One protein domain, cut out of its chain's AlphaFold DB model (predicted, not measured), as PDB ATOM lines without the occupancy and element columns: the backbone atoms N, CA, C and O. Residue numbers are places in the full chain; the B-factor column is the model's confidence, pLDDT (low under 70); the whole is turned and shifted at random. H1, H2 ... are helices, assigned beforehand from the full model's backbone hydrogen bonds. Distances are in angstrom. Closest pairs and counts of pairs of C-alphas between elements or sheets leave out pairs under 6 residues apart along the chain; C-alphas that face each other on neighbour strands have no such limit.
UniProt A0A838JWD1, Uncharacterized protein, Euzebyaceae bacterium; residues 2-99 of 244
ATOM      1  N   SER A   2     211.088 158.997 122.237       79.62
ATOM      2  CA  SER A   2     211.129 158.032 123.360       79.62
ATOM      3  C   SER A   2     212.497 157.407 123.694       79.62
ATOM      4  O   SER A   2     212.841 157.341 124.871       79.62
ATOM      5  N   ARG A   3     213.318 157.005 122.708       87.38
ATOM      6  CA  ARG A   3     214.621 156.334 122.959       87.38
ATOM      7  C   ARG A   3     215.606 157.128 123.836       87.38
ATOM      8  O   ARG A   3     216.426 156.513 124.511       87.38
ATOM      9  N   ALA A   4     215.570 158.462 123.817       90.25
ATOM     10  CA  ALA A   4     216.458 159.276 124.654       90.25
ATOM     11  C   ALA A   4     216.024 159.238 126.128       90.25
ATOM     12  O   ALA A   4     216.837 158.932 126.997       90.25
ATOM     13  N   LEU A   5     214.726 159.445 126.381       89.69
ATOM     14  CA  LEU A   5     214.122 159.333 127.711       89.69
ATOM     15  C   LEU A   5     214.302 157.922 128.285       89.69
ATOM     16  O   LEU A   5     214.693 157.771 129.434       89.69
ATOM     17  N   GLN A   6     214.074 156.890 127.469       89.81
ATOM     18  CA  GLN A   6     214.184 155.496 127.890       89.81
ATOM     19  C   GLN A   6     215.622 155.128 128.290       89.81
ATOM     20  O   GLN A   6     215.819 154.539 129.344       89.81
ATOM     21  N   ARG A   7     216.643 155.561 127.528       92.12
ATOM     22  CA  ARG A   7     218.054 155.375 127.922       92.12
ATOM     23  C   ARG A   7     218.433 156.149 129.186       92.12
ATOM     24  O   ARG A   7     219.217 155.635 129.979       92.12
ATOM     25  N   TYR A   8     217.884 157.350 129.386       89.62
ATOM     26  CA  TYR A   8     218.096 158.123 130.614       89.62
ATOM     27  C   TYR A   8     217.462 157.441 131.836       89.62
ATOM     28  O   TYR A   8     218.101 157.331 132.877       89.62
ATOM     29  N   LEU A   9     216.240 156.915 131.699       90.62
ATOM     30  CA  LEU A   9     215.579 156.139 132.751       90.62
ATOM     31  C   LEU A   9     216.335 154.841 133.068       90.62
ATOM     32  O   LEU A   9     216.464 154.510 134.241       90.62
ATOM     33  N   GLU A  10     216.895 154.164 132.063       88.62
ATOM     34  CA  GLU A  10     217.728 152.962 132.242       88.62
ATOM     35  C   GLU A  10     219.056 153.261 132.969       88.62
ATOM     36  O   GLU A  10     219.512 152.493 133.813       88.62
ATOM     37  N   THR A  11     219.683 154.412 132.696       91.56
ATOM     38  CA  THR A  11     220.889 154.831 133.438       91.56
ATOM     39  C   THR A  11     220.556 155.303 134.854       91.56
ATOM     40  O   THR A  11     221.303 155.005 135.787       91.56
ATOM     41  N   ALA A  12     219.423 155.983 135.042       85.12
ATOM     42  CA  ALA A  12     218.943 156.396 136.357       85.12
ATOM     43  C   ALA A  12     218.555 155.190 137.236       85.12
ATOM     44  O   ALA A  12     218.933 155.143 138.408       85.12
ATOM     45  N   SER A  13     217.864 154.188 136.679       86.81
ATOM     46  CA  SER A  13     217.531 152.947 137.392       86.81
ATOM     47  C   SER A  13     218.795 152.154 137.738       86.81
ATOM     48  O   SER A  13     218.954 151.746 138.892       86.81
ATOM     49  N   GLY A  14     219.747 152.039 136.805       87.56
ATOM     50  CA  GLY A  14     221.049 151.407 137.033       87.56
ATOM     51  C   GLY A  14     221.807 151.995 138.229       87.56
ATOM     52  O   GLY A  14     222.303 151.245 139.072       87.56
ATOM     53  N   LEU A  15     221.819 153.326 138.378       87.25
ATOM     54  CA  LEU A  15     222.434 153.992 139.533       87.25
ATOM     55  C   LEU A  15     221.761 153.601 140.863       87.25
ATOM     56  O   LEU A  15     222.456 153.342 141.846       87.25
ATOM     57  N   THR A  16     220.426 153.500 140.894       86.00
ATOM     58  CA  THR A  16     219.693 153.052 142.097       86.00
ATOM     59  C   THR A  16     219.913 151.572 142.424       86.00
ATOM     60  O   THR A  16     219.914 151.187 143.593       86.00
ATOM     61  N   GLN A  17     220.157 150.735 141.413       85.56
ATOM     62  CA  GLN A  17     220.419 149.311 141.610       85.56
ATOM     63  C   GLN A  17     221.821 149.070 142.195       85.56
ATOM     64  O   GLN A  17     221.983 148.240 143.090       85.56
ATOM     65  N   VAL A  18     222.828 149.840 141.760       90.12
ATOM     66  CA  VAL A  18     224.189 149.785 142.328       90.12
ATOM     67  C   VAL A  18     224.202 150.237 143.791       90.12
ATOM     68  O   VAL A  18     224.817 149.573 144.628       90.12
ATOM     69  N   THR A  19     223.503 151.323 144.140       87.44
ATOM     70  CA  THR A  19     223.435 151.785 145.539       87.44
ATOM     71  C   THR A  19     222.697 150.793 146.438       87.44
ATOM     72  O   THR A  19     223.171 150.525 147.544       87.44
ATOM     73  N   ARG A  20     221.625 150.151 145.947       87.25
ATOM     74  CA  ARG A  20     220.964 149.032 146.642       87.25
ATOM     75  C   ARG A  20     221.926 147.872 146.915       87.25
ATOM     76  O   ARG A  20     222.039 147.438 148.058       87.25
ATOM     77  N   GLN A  21     222.655 147.395 145.902       89.38
ATOM     78  CA  GLN A  21     223.609 146.289 146.071       89.38
ATOM     79  C   GLN A  21     224.715 146.615 147.085       89.38
ATOM     80  O   GLN A  21     225.127 145.739 147.845       89.38
ATOM     81  N   ARG A  22     225.182 147.871 147.142       89.12
ATOM     82  CA  ARG A  22     226.149 148.312 148.160       89.12
ATOM     83  C   ARG A  22     225.556 148.324 149.569       89.12
ATOM     84  O   ARG A  22     226.222 147.847 150.482       89.12
ATOM     85  N   ALA A  23     224.318 148.786 149.746       88.94
ATOM     86  CA  ALA A  23     223.637 148.720 151.042       88.94
ATOM     87  C   ALA A  23     223.469 147.265 151.522       88.94
ATOM     88  O   ALA A  23     223.828 146.942 152.653       88.94
ATOM     89  N   GLU A  24     223.032 146.360 150.639       89.38
ATOM     90  CA  GLU A  24     222.917 144.928 150.950       89.38
ATOM     91  C   GLU A  24     224.269 144.284 151.310       89.38
ATOM     92  O   GLU A  24     224.312 143.400 152.164       89.38
ATOM     93  N   GLN A  25     225.376 144.712 150.691       91.62
ATOM     94  CA  GLN A  25     226.727 144.249 151.042       91.62
ATOM     95  C   GLN A  25     227.152 144.703 152.445       91.62
ATOM     96  O   GLN A  25     227.705 143.893 153.184       91.62
ATOM     97  N   VAL A  26     226.875 145.957 152.824       89.50
ATOM     98  CA  VAL A  26     227.193 146.486 154.164       89.50
ATOM     99  C   VAL A  26     226.376 145.768 155.240       89.50
ATOM    100  O   VAL A  26     226.954 145.273 156.203       89.50
ATOM    101  N   VAL A  27     225.063 145.610 155.036       88.06
ATOM    102  CA  VAL A  27     224.174 144.850 155.939       88.06
ATOM    103  C   VAL A  27     224.678 143.415 156.132       88.06
ATOM    104  O   VAL A  27     224.851 142.962 157.261       88.06
ATOM    105  N   LYS A  28     225.007 142.710 155.038       88.38
ATOM    106  CA  LYS A  28     225.570 141.348 155.093       88.38
ATOM    107  C   LYS A  28     226.956 141.292 155.751       88.38
ATOM    108  O   LYS A  28     227.333 140.225 156.226       88.38
ATOM    109  N   GLY A  29     227.716 142.388 155.760       89.94
ATOM    110  CA  GLY A  29     228.978 142.513 156.492       89.94
ATOM    111  C   GLY A  29     228.747 142.572 158.002       89.94
ATOM    112  O   GLY A  29     229.203 141.684 158.717       89.94
ATOM    113  N   LEU A  30     227.945 143.541 158.451       86.50
ATOM    114  CA  LEU A  30     227.633 143.778 159.867       86.50
ATOM    115  C   LEU A  30     227.035 142.537 160.554       86.50
ATOM    116  O   LEU A  30     227.473 142.163 161.640       86.50
ATOM    117  N   VAL A  31     226.103 141.841 159.888       87.19
ATOM    118  CA  VAL A  31     225.510 140.591 160.406       87.19
ATOM    119  C   VAL A  31     226.554 139.475 160.528       87.19
ATOM    120  O   VAL A  31     226.582 138.768 161.531       87.19
ATOM    121  N   LYS A  32     227.460 139.324 159.549       87.44
ATOM    122  CA  LYS A  32     228.546 138.325 159.612       87.44
ATOM    123  C   LYS A  32     229.592 138.633 160.681       87.44
ATOM    124  O   LYS A  32     230.246 137.712 161.156       87.44
ATOM    125  N   GLN A  33     229.776 139.906 161.013       87.62
ATOM    126  CA  GLN A  33     230.697 140.357 162.054       87.62
ATOM    127  C   GLN A  33     230.077 140.280 163.460       87.62
ATOM    128  O   GLN A  33     230.798 140.453 164.436       87.62
ATOM    129  N   GLY A  34     228.771 140.000 163.575       83.69
ATOM    130  CA  GLY A  34     228.060 139.923 164.857       83.69
ATOM    131  C   GLY A  34     227.923 141.270 165.574       83.69
ATOM    132  O   GLY A  34     227.596 141.303 166.754       83.69
ATOM    133  N   GLU A  35     228.179 142.379 164.875       78.69
ATOM    134  CA  GLU A  35     228.269 143.726 165.457       78.69
ATOM    135  C   GLU A  35     226.884 144.310 165.807       78.69
ATOM    136  O   GLU A  35     226.770 145.234 166.610       78.69
ATOM    137  N   VAL A  36     225.815 143.735 165.239       80.94
ATOM    138  CA  VAL A  36     224.408 144.041 165.540       80.94
ATOM    139  C   VAL A  36     223.599 142.739 165.529       80.94
ATOM    140  O   VAL A  36     223.790 141.898 164.650       80.94
ATOM    141  N   ALA A  37     222.664 142.581 166.471       83.81
ATOM    142  CA  ALA A  37     221.715 141.467 166.468       83.81
ATOM    143  C   ALA A  37     220.829 141.502 165.207       83.81
ATOM    144  O   ALA A  37     220.212 142.532 164.917       83.81
ATOM    145  N   ALA A  38     220.748 140.379 164.482       82.62
ATOM    146  CA  ALA A  38     220.023 140.282 163.212       82.62
ATOM    147  C   ALA A  38     218.568 140.766 163.338       82.62
ATOM    148  O   ALA A  38     218.172 141.673 162.613       82.62
ATOM    149  N   ASP A  39     217.833 140.285 164.344       84.88
ATOM    150  CA  ASP A  39     216.430 140.640 164.600       84.88
ATOM    151  C   ASP A  39     216.198 142.148 164.803       84.88
ATOM    152  O   ASP A  39     215.129 142.674 164.490       84.88
ATOM    153  N   GLN A  40     217.179 142.862 165.367       86.50
ATOM    154  CA  GLN A  40     217.089 144.310 165.570       86.50
ATOM    155  C   GLN A  40     217.388 145.064 164.271       86.50
ATOM    156  O   GLN A  40     216.753 146.080 163.978       86.50
ATOM    157  N   LEU A  41     218.328 144.553 163.472       88.19
ATOM    158  CA  LEU A  41     218.626 145.101 162.158       88.19
ATOM    159  C   LEU A  41     217.445 144.898 161.200       88.19
ATOM    160  O   LEU A  41     217.047 145.855 160.546       88.19
ATOM    161  N   GLU A  42     216.823 143.717 161.180       87.62
ATOM    162  CA  GLU A  42     215.644 143.419 160.357       87.62
ATOM    163  C   GLU A  42     214.484 144.376 160.662       87.62
ATOM    164  O   GLU A  42     214.016 145.065 159.758       87.62
ATOM    165  N   LYS A  43     214.120 144.558 161.941       92.38
ATOM    166  CA  LYS A  43     213.081 145.526 162.354       92.38
ATOM    167  C   LYS A  43     213.369 146.956 161.882       92.38
ATOM    168  O   LYS A  43     212.466 147.642 161.405       92.38
ATOM    169  N   THR A  44     214.619 147.418 161.996       92.25
ATOM    170  CA  THR A  44     214.996 148.772 161.535       92.25
ATOM    171  C   THR A  44     215.015 148.885 160.007       92.25
ATOM    172  O   THR A  44     214.662 149.936 159.470       92.25
ATOM    173  N   VAL A  45     215.364 147.813 159.287       92.38
ATOM    174  CA  VAL A  45     215.275 147.745 157.820       92.38
ATOM    175  C   VAL A  45     213.816 147.779 157.364       92.38
ATOM    176  O   VAL A  45     213.508 148.550 156.458       92.38
ATOM    177  N   ASP A  46     212.914 147.044 158.011       93.31
ATOM    178  CA  ASP A  46     211.479 147.056 157.700       93.31
ATOM    179  C   ASP A  46     210.841 148.429 157.952       93.31
ATOM    180  O   ASP A  46     210.082 148.928 157.116       93.31
ATOM    181  N   GLU A  47     211.195 149.102 159.052       95.06
ATOM    182  CA  GLU A  47     210.739 150.472 159.322       95.06
ATOM    183  C   GLU A  47     211.255 151.463 158.260       95.06
ATOM    184  O   GLU A  47     210.495 152.287 157.740       95.06
ATOM    185  N   LEU A  48     212.532 151.351 157.871       94.56
ATOM    186  CA  LEU A  48     213.126 152.162 156.804       94.56
ATOM    187  C   LEU A  48     212.506 151.872 155.430       94.56
ATOM    188  O   LEU A  48     212.305 152.806 154.649       94.56
ATOM    189  N   LEU A  49     212.178 150.613 155.125       93.56
ATOM    190  CA  LEU A  49     211.487 150.218 153.897       93.56
ATOM    191  C   LEU A  49     210.071 150.793 153.862       93.56
ATOM    192  O   LEU A  49     209.718 151.450 152.883       93.56
ATOM    193  N   LYS A  50     209.304 150.656 154.946       96.38
ATOM    194  CA  LYS A  50     207.959 151.234 155.075       96.38
ATOM    195  C   LYS A  50     207.980 152.755 154.900       96.38
ATOM    196  O   LYS A  50     207.267 153.297 154.058       96.38
ATOM    197  N   ARG A  51     208.900 153.445 155.586       96.38
ATOM    198  CA  ARG A  51     209.114 154.894 155.437       96.38
ATOM    199  C   ARG A  51     209.568 155.289 154.025       96.38
ATOM    200  O   ARG A  51     209.209 156.363 153.543       96.38
ATOM    201  N   SER A  52     210.347 154.442 153.351       93.12
ATOM    202  CA  SER A  52     210.765 154.624 151.953       93.12
ATOM    203  C   SER A  52     209.584 154.485 150.991       93.12
ATOM    204  O   SER A  52     209.454 155.300 150.079       93.12
ATOM    205  N   GLU A  53     208.687 153.518 151.203       95.31
ATOM    206  CA  GLU A  53     207.454 153.386 150.423       95.31
ATOM    207  C   GLU A  53     206.528 154.586 150.594       95.31
ATOM    208  O   GLU A  53     206.092 155.156 149.593       95.31
ATOM    209  N   ASP A  54     206.268 155.015 151.829       96.62
ATOM    210  CA  ASP A  54     205.403 156.167 152.096       96.62
ATOM    211  C   ASP A  54     205.985 157.461 151.503       96.62
ATOM    212  O   ASP A  54     205.268 158.240 150.871       96.62
ATOM    213  N   ASN A  55     207.308 157.650 151.582       95.44
ATOM    214  CA  ASN A  55     207.993 158.764 150.925       95.44
ATOM    215  C   ASN A  55     207.889 158.678 149.386       95.44
ATOM    216  O   ASN A  55     207.553 159.662 148.729       95.44
ATOM    217  N   ARG A  56     208.080 157.494 148.785       94.06
ATOM    218  CA  ARG A  56     207.883 157.283 147.335       94.06
ATOM    219  C   ARG A  56     206.446 157.590 146.907       94.06
ATOM    220  O   ARG A  56     206.257 158.221 145.868       94.06
ATOM    221  N   ARG A  57     205.444 157.195 147.702       96.50
ATOM    222  CA  ARG A  57     204.022 157.510 147.467       96.50
ATOM    223  C   ARG A  57     203.777 159.021 147.536       96.50
ATOM    224  O   ARG A  57     203.155 159.562 146.623       96.50
ATOM    225  N   ALA A  58     204.320 159.711 148.540       96.94
ATOM    226  CA  ALA A  58     204.216 161.166 148.673       96.94
ATOM    227  C   ALA A  58     204.880 161.917 147.501       96.94
ATOM    228  O   ALA A  58     204.275 162.818 146.920       96.94
ATOM    229  N   ILE A  59     206.084 161.506 147.084       96.31
ATOM    230  CA  ILE A  59     206.778 162.073 145.914       96.31
ATOM    231  C   ILE A  59     205.975 161.816 144.630       96.31
ATOM    232  O   ILE A  59     205.791 162.735 143.833       96.31
ATOM    233  N   ALA A  60     205.445 160.605 144.432       96.50
ATOM    234  CA  ALA A  60     204.618 160.279 143.270       96.50
ATOM    235  C   ALA A  60     203.327 161.117 143.220       96.50
ATOM    236  O   ALA A  60     202.943 161.594 142.151       96.50
ATOM    237  N   GLN A  61     202.683 161.357 144.369       97.69
ATOM    238  CA  GLN A  61     201.540 162.269 144.472       97.69
ATOM    239  C   GLN A  61     201.936 163.715 144.146       97.69
ATOM    240  O   GLN A  61     201.253 164.357 143.349       97.69
ATOM    241  N   LEU A  62     203.053 164.218 144.681       98.00
ATOM    242  CA  LEU A  62     203.550 165.560 144.371       98.00
ATOM    243  C   LEU A  62     203.799 165.726 142.864       98.00
ATOM    244  O   LEU A  62     203.230 166.629 142.253       98.00
ATOM    245  N   VAL A  63     204.558 164.813 142.247       96.81
ATOM    246  CA  VAL A  63     204.845 164.812 140.801       96.81
ATOM    247  C   VAL A  63     203.566 164.724 139.973       96.81
ATOM    248  O   VAL A  63     203.435 165.442 138.979       96.81
ATOM    249  N   ARG A  64     202.588 163.907 140.389       95.56
ATOM    250  CA  ARG A  64     201.274 163.845 139.739       95.56
ATOM    251  C   ARG A  64     200.553 165.188 139.824       95.56
ATOM    252  O   ARG A  64     200.131 165.697 138.792       95.56
ATOM    253  N   THR A  65     200.433 165.785 141.012       96.44
ATOM    254  CA  THR A  65     199.737 167.077 141.162       96.44
ATOM    255  C   THR A  65     200.436 168.205 140.409       96.44
ATOM    256  O   THR A  65     199.753 169.065 139.861       96.44
ATOM    257  N   GLU A  66     201.768 168.210 140.332       96.56
ATOM    258  CA  GLU A  66     202.508 169.237 139.597       96.56
ATOM    259  C   GLU A  66     202.395 169.039 138.082       96.56
ATOM    260  O   GLU A  66     202.108 169.993 137.365       96.56
ATOM    261  N   THR A  67     202.479 167.797 137.594       95.06
ATOM    262  CA  THR A  67     202.177 167.471 136.189       95.06
ATOM    263  C   THR A  67     200.748 167.885 135.830       95.06
ATOM    264  O   THR A  67     200.532 168.541 134.816       95.06
ATOM    265  N   GLU A  68     199.766 167.585 136.687       92.00
ATOM    266  CA  GLU A  68     198.376 168.008 136.499       92.00
ATOM    267  C   GLU A  68     198.220 169.543 136.497       92.00
ATOM    268  O   GLU A  68     197.466 170.068 135.680       92.00
ATOM    269  N   LYS A  69     198.956 170.283 137.342       92.00
ATOM    270  CA  LYS A  69     198.995 171.760 137.310       92.00
ATOM    271  C   LYS A  69     199.616 172.293 136.020       92.00
ATOM    272  O   LYS A  69     199.078 173.241 135.456       92.00
ATOM    273  N   VAL A  70     200.720 171.712 135.547       94.00
ATOM    274  CA  VAL A  70     201.393 172.120 134.301       94.00
ATOM    275  C   VAL A  70     200.489 171.872 133.092       94.00
ATOM    276  O   VAL A  70     200.276 172.786 132.303       94.00
ATOM    277  N   VAL A  71     199.875 170.689 132.995       92.38
ATOM    278  CA  VAL A  71     198.888 170.341 131.953       92.38
ATOM    279  C   VAL A  71     197.709 171.322 131.961       92.38
ATOM    280  O   VAL A  71     197.370 171.878 130.918       92.38
ATOM    281  N   ASN A  72     197.150 171.623 133.142       89.00
ATOM    282  CA  ASN A  72     196.071 172.606 133.281       89.00
ATOM    283  C   ASN A  72     196.515 174.032 132.870       89.00
ATOM    284  O   ASN A  72     195.746 174.744 132.229       89.00
ATOM    285  N   ARG A  73     197.741 174.465 133.214       90.00
ATOM    286  CA  ARG A  73     198.294 175.787 132.833       90.00
ATOM    287  C   ARG A  73     198.536 175.926 131.330       90.00
ATOM    288  O   ARG A  73     198.405 177.023 130.806       90.00
ATOM    289  N   LEU A  74     198.876 174.829 130.657       90.12
ATOM    290  CA  LEU A  74     199.035 174.765 129.202       90.12
ATOM    291  C   LEU A  74     197.691 174.641 128.457       90.12
ATOM    292  O   LEU A  74     197.685 174.554 127.233       90.12
ATOM    293  N   GLY A  75     196.555 174.620 129.169       84.81
ATOM    294  CA  GLY A  75     195.221 174.525 128.569       84.81
ATOM    295  C   GLY A  75     194.903 173.162 127.944       84.81
ATOM    296  O   GLY A  75     193.943 173.048 127.185       84.81
ATOM    297  N   LEU A  76     195.691 172.128 128.245       85.25
ATOM    298  CA  LEU A  76     195.521 170.796 127.671       85.25
ATOM    299  C   LEU A  76     194.354 170.070 128.359       85.25
ATOM    300  O   LEU A  76     194.446 169.680 129.525       85.25
ATOM    301  N   ALA A  77     193.254 169.881 127.626       82.62
ATOM    302  CA  ALA A  77     192.114 169.093 128.088       82.62
ATOM    303  C   ALA A  77     192.502 167.615 128.242       82.62
ATOM    304  O   ALA A  77     193.193 167.050 127.391       82.62
ATOM    305  N   ARG A  78     192.052 166.966 129.321       85.69
ATOM    306  CA  ARG A  78     192.288 165.530 129.527       85.69
ATOM    307  C   ARG A  78     191.194 164.728 128.837       85.69
ATOM    308  O   ARG A  78     190.072 165.206 128.691       85.69
ATOM    309  N   GLN A  79     191.484 163.465 128.535       88.38
ATOM    310  CA  GLN A  79     190.537 162.527 127.923       88.38
ATOM    311  C   GLN A  79     189.161 162.513 128.625       88.38
ATOM    312  O   GLN A  79     188.144 162.745 127.982       88.38
ATOM    313  N   ARG A  80     189.135 162.402 129.961       86.00
ATOM    314  CA  ARG A  80     187.898 162.462 130.773       86.00
ATOM    315  C   ARG A  80     187.079 163.750 130.581       86.00
ATOM    316  O   ARG A  80     185.867 163.759 130.772       86.00
ATOM    317  N   ASP A  81     187.751 164.868 130.299       85.31
ATOM    318  CA  ASP A  81     187.119 166.178 130.167       85.31
ATOM    319  C   ASP A  81     186.497 166.297 128.762       85.31
ATOM    320  O   ASP A  81     185.402 166.844 128.625       85.31
ATOM    321  N   ILE A  82     187.147 165.698 127.751       89.69
ATOM    322  CA  ILE A  82     186.632 165.505 126.385       89.69
ATOM    323  C   ILE A  82     185.418 164.567 126.398       89.69
ATOM    324  O   ILE A  82     184.382 164.922 125.850       89.69
ATOM    325  N   GLU A  83     185.497 163.421 127.077       92.19
ATOM    326  CA  GLU A  83     184.381 162.472 127.238       92.19
ATOM    327  C   GLU A  83     183.176 163.137 127.916       92.19
ATOM    328  O   GLU A  83     182.060 163.096 127.404       92.19
ATOM    329  N   ARG A  84     183.406 163.866 129.018       91.50
ATOM    330  CA  ARG A  84     182.356 164.638 129.699       91.50
ATOM    331  C   ARG A  84     181.758 165.740 128.818       91.50
ATOM    332  O   ARG A  84     180.589 166.086 128.992       91.50
ATOM    333  N   LEU A  85     182.540 166.327 127.911       91.88
ATOM    334  CA  LEU A  85     182.041 167.267 126.908       91.88
ATOM    335  C   LEU A  85     181.205 166.548 125.843       91.88
ATOM    336  O   LEU A  85     180.104 167.014 125.569       91.88
ATOM    337  N   ALA A  86     181.660 165.401 125.333       92.62
ATOM    338  CA  ALA A  86     180.944 164.586 124.354       92.62
ATOM    339  C   ALA A  86     179.566 164.145 124.874       92.62
ATOM    340  O   ALA A  86     178.562 164.468 124.249       92.62
ATOM    341  N   THR A  87     179.477 163.555 126.073       94.50
ATOM    342  CA  THR A  87     178.183 163.171 126.679       94.50
ATOM    343  C   THR A  87     177.262 164.379 126.905       94.50
ATOM    344  O   THR A  87     176.044 164.280 126.780       94.50
ATOM    345  N   LYS A  88     177.818 165.560 127.221       92.56
ATOM    346  CA  LYS A  88     177.028 166.798 127.364       92.56
ATOM    347  C   LYS A  88     176.558 167.385 126.030       92.56
ATOM    348  O   LYS A  88     175.578 168.129 126.040       92.56
ATOM    349  N   VAL A  89     177.263 167.112 124.935       95.81
ATOM    350  CA  VAL A  89     176.841 167.446 123.568       95.81
ATOM    351  C   VAL A  89     175.743 166.474 123.143       95.81
ATOM    352  O   VAL A  89     174.631 166.918 122.899       95.81
ATOM    353  N   GLU A  90     175.975 165.166 123.247       93.50
ATOM    354  CA  GLU A  90     174.999 164.112 122.933       93.50
ATOM    355  C   GLU A  90     173.673 164.270 123.697       93.50
ATOM    356  O   GLU A  90     172.595 164.206 123.105       93.50
ATOM    357  N   HIS A  91     173.718 164.569 125.002       91.31
ATOM    358  CA  HIS A  91     172.513 164.862 125.784       91.31
ATOM    359  C   HIS A  91     171.800 166.132 125.290       91.31
ATOM    360  O   HIS A  91     170.573 166.222 125.354       91.31
ATOM    361  N   ARG A  92     172.535 167.150 124.830       92.50
ATOM    362  CA  ARG A  92     171.928 168.372 124.282       92.50
ATOM    363  C   ARG A  92     171.311 168.140 122.917       92.50
ATOM    364  O   ARG A  92     170.202 168.610 122.706       92.50
ATOM    365  N   ASP A  93     171.970 167.384 122.055       88.62
ATOM    366  CA  ASP A  93     171.470 167.052 120.724       88.62
ATOM    367  C   ASP A  93     170.232 166.146 120.830       88.62
ATOM    368  O   ASP A  93     169.224 166.388 120.167       88.62
ATOM    369  N   THR A  94     170.238 165.192 121.768       86.62
ATOM    370  CA  THR A  94     169.073 164.351 122.101       86.62
ATOM    371  C   THR A  94     167.916 165.162 122.695       86.62
ATOM    372  O   THR A  94     166.763 164.919 122.356       86.62
ATOM    373  N   ALA A  95     168.194 166.155 123.550       79.38
ATOM    374  CA  ALA A  95     167.169 167.043 124.112       79.38
ATOM    375  C   ALA A  95     166.663 168.108 123.115       79.38
ATOM    376  O   ALA A  95     165.559 168.626 123.277       79.38
ATOM    377  N   ALA A  96     167.465 168.449 122.101       75.31
ATOM    378  CA  ALA A  96     167.100 169.356 121.014       75.31
ATOM    379  C   ALA A  96     166.376 168.640 119.860       75.31
ATOM    380  O   ALA A  96     165.672 169.291 119.086       75.31
ATOM    381  N   ALA A  97     166.504 167.315 119.748       65.81
ATOM    382  CA  ALA A  97     165.729 166.505 118.819       65.81
ATOM    383  C   ALA A  97     164.240 166.499 119.238       65.81
ATOM    384  O   ALA A  97     163.894 165.961 120.291       65.81
ATOM    385  N   PRO A  98     163.319 167.073 118.439       59.38
ATOM    386  CA  PRO A  98     161.912 167.114 118.816       59.38
ATOM    387  C   PRO A  98     161.309 165.697 118.799       59.38
ATOM    388  O   PRO A  98     161.582 164.935 117.864       59.38
ATOM    389  N   PRO A  99     160.430 165.337 119.758       57.16
ATOM    390  CA  PRO A  99     159.775 164.032 119.794       57.16
ATOM    391  C   PRO A  99     158.772 163.895 118.637       57.16
ATOM    392  O   PRO A  99     157.574 164.145 118.774       57.16
TER     393      PRO A  99
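This is residues 2 to 99 of the 244 residues of an uncharacterized protein of Euzebyaceae bacterium (UniProt A0A838JWD1). Two long helices, H2 and H1, make a narrow, open V, meeting near the end of H1 and the beginning of H2, and a shorter helix, H3, extends outward from the far end of H2. No part packs along another, and most of each helix stands free. The printed part has 98 residues, with three named helices in the order H1, H2, H3 and no named strand; its class is all helix. The whole is extended, with a radius of gyration of the C-alphas of 25.2 A, and its outline is a rod spanning 85 by 33 by 22 A.

H2, residues 38 to 73, is close to but not clearly touching H1, residues 2 to 33. Their closest C-alphas, those of Val 31 and Ala 38, are 6.2 A apart. They run opposite ways at a shallow tilt of 18 degrees, with their centres 17.4 A apart. H3, residues 79 to 96, is apart from H2 and from H1. In H1, H2 and H3 every O i to N i+4 pair is within hydrogen-bond range.

H2, the longest helix with 36 residues, measures 51.5 A from first to last C-alpha and ends with C-alpha 73 at (198.294, 175.787, 132.833). H1 begins with C-alpha 2 at (211.129, 158.032, 123.360) and measures 46.8 A. H3 measures 25.4 A and ends with C-alpha 96 at (167.100, 169.356, 121.014).

The C-alphas of Gln 33 and Pro 99, the two farthest apart, are 85.9 A from each other. The printed part has no cut, and the links H1 to H2 and H2 to H3 are tight. The mean pLDDT of the printed part is 89.1, and residues 97 to 99 are under 70.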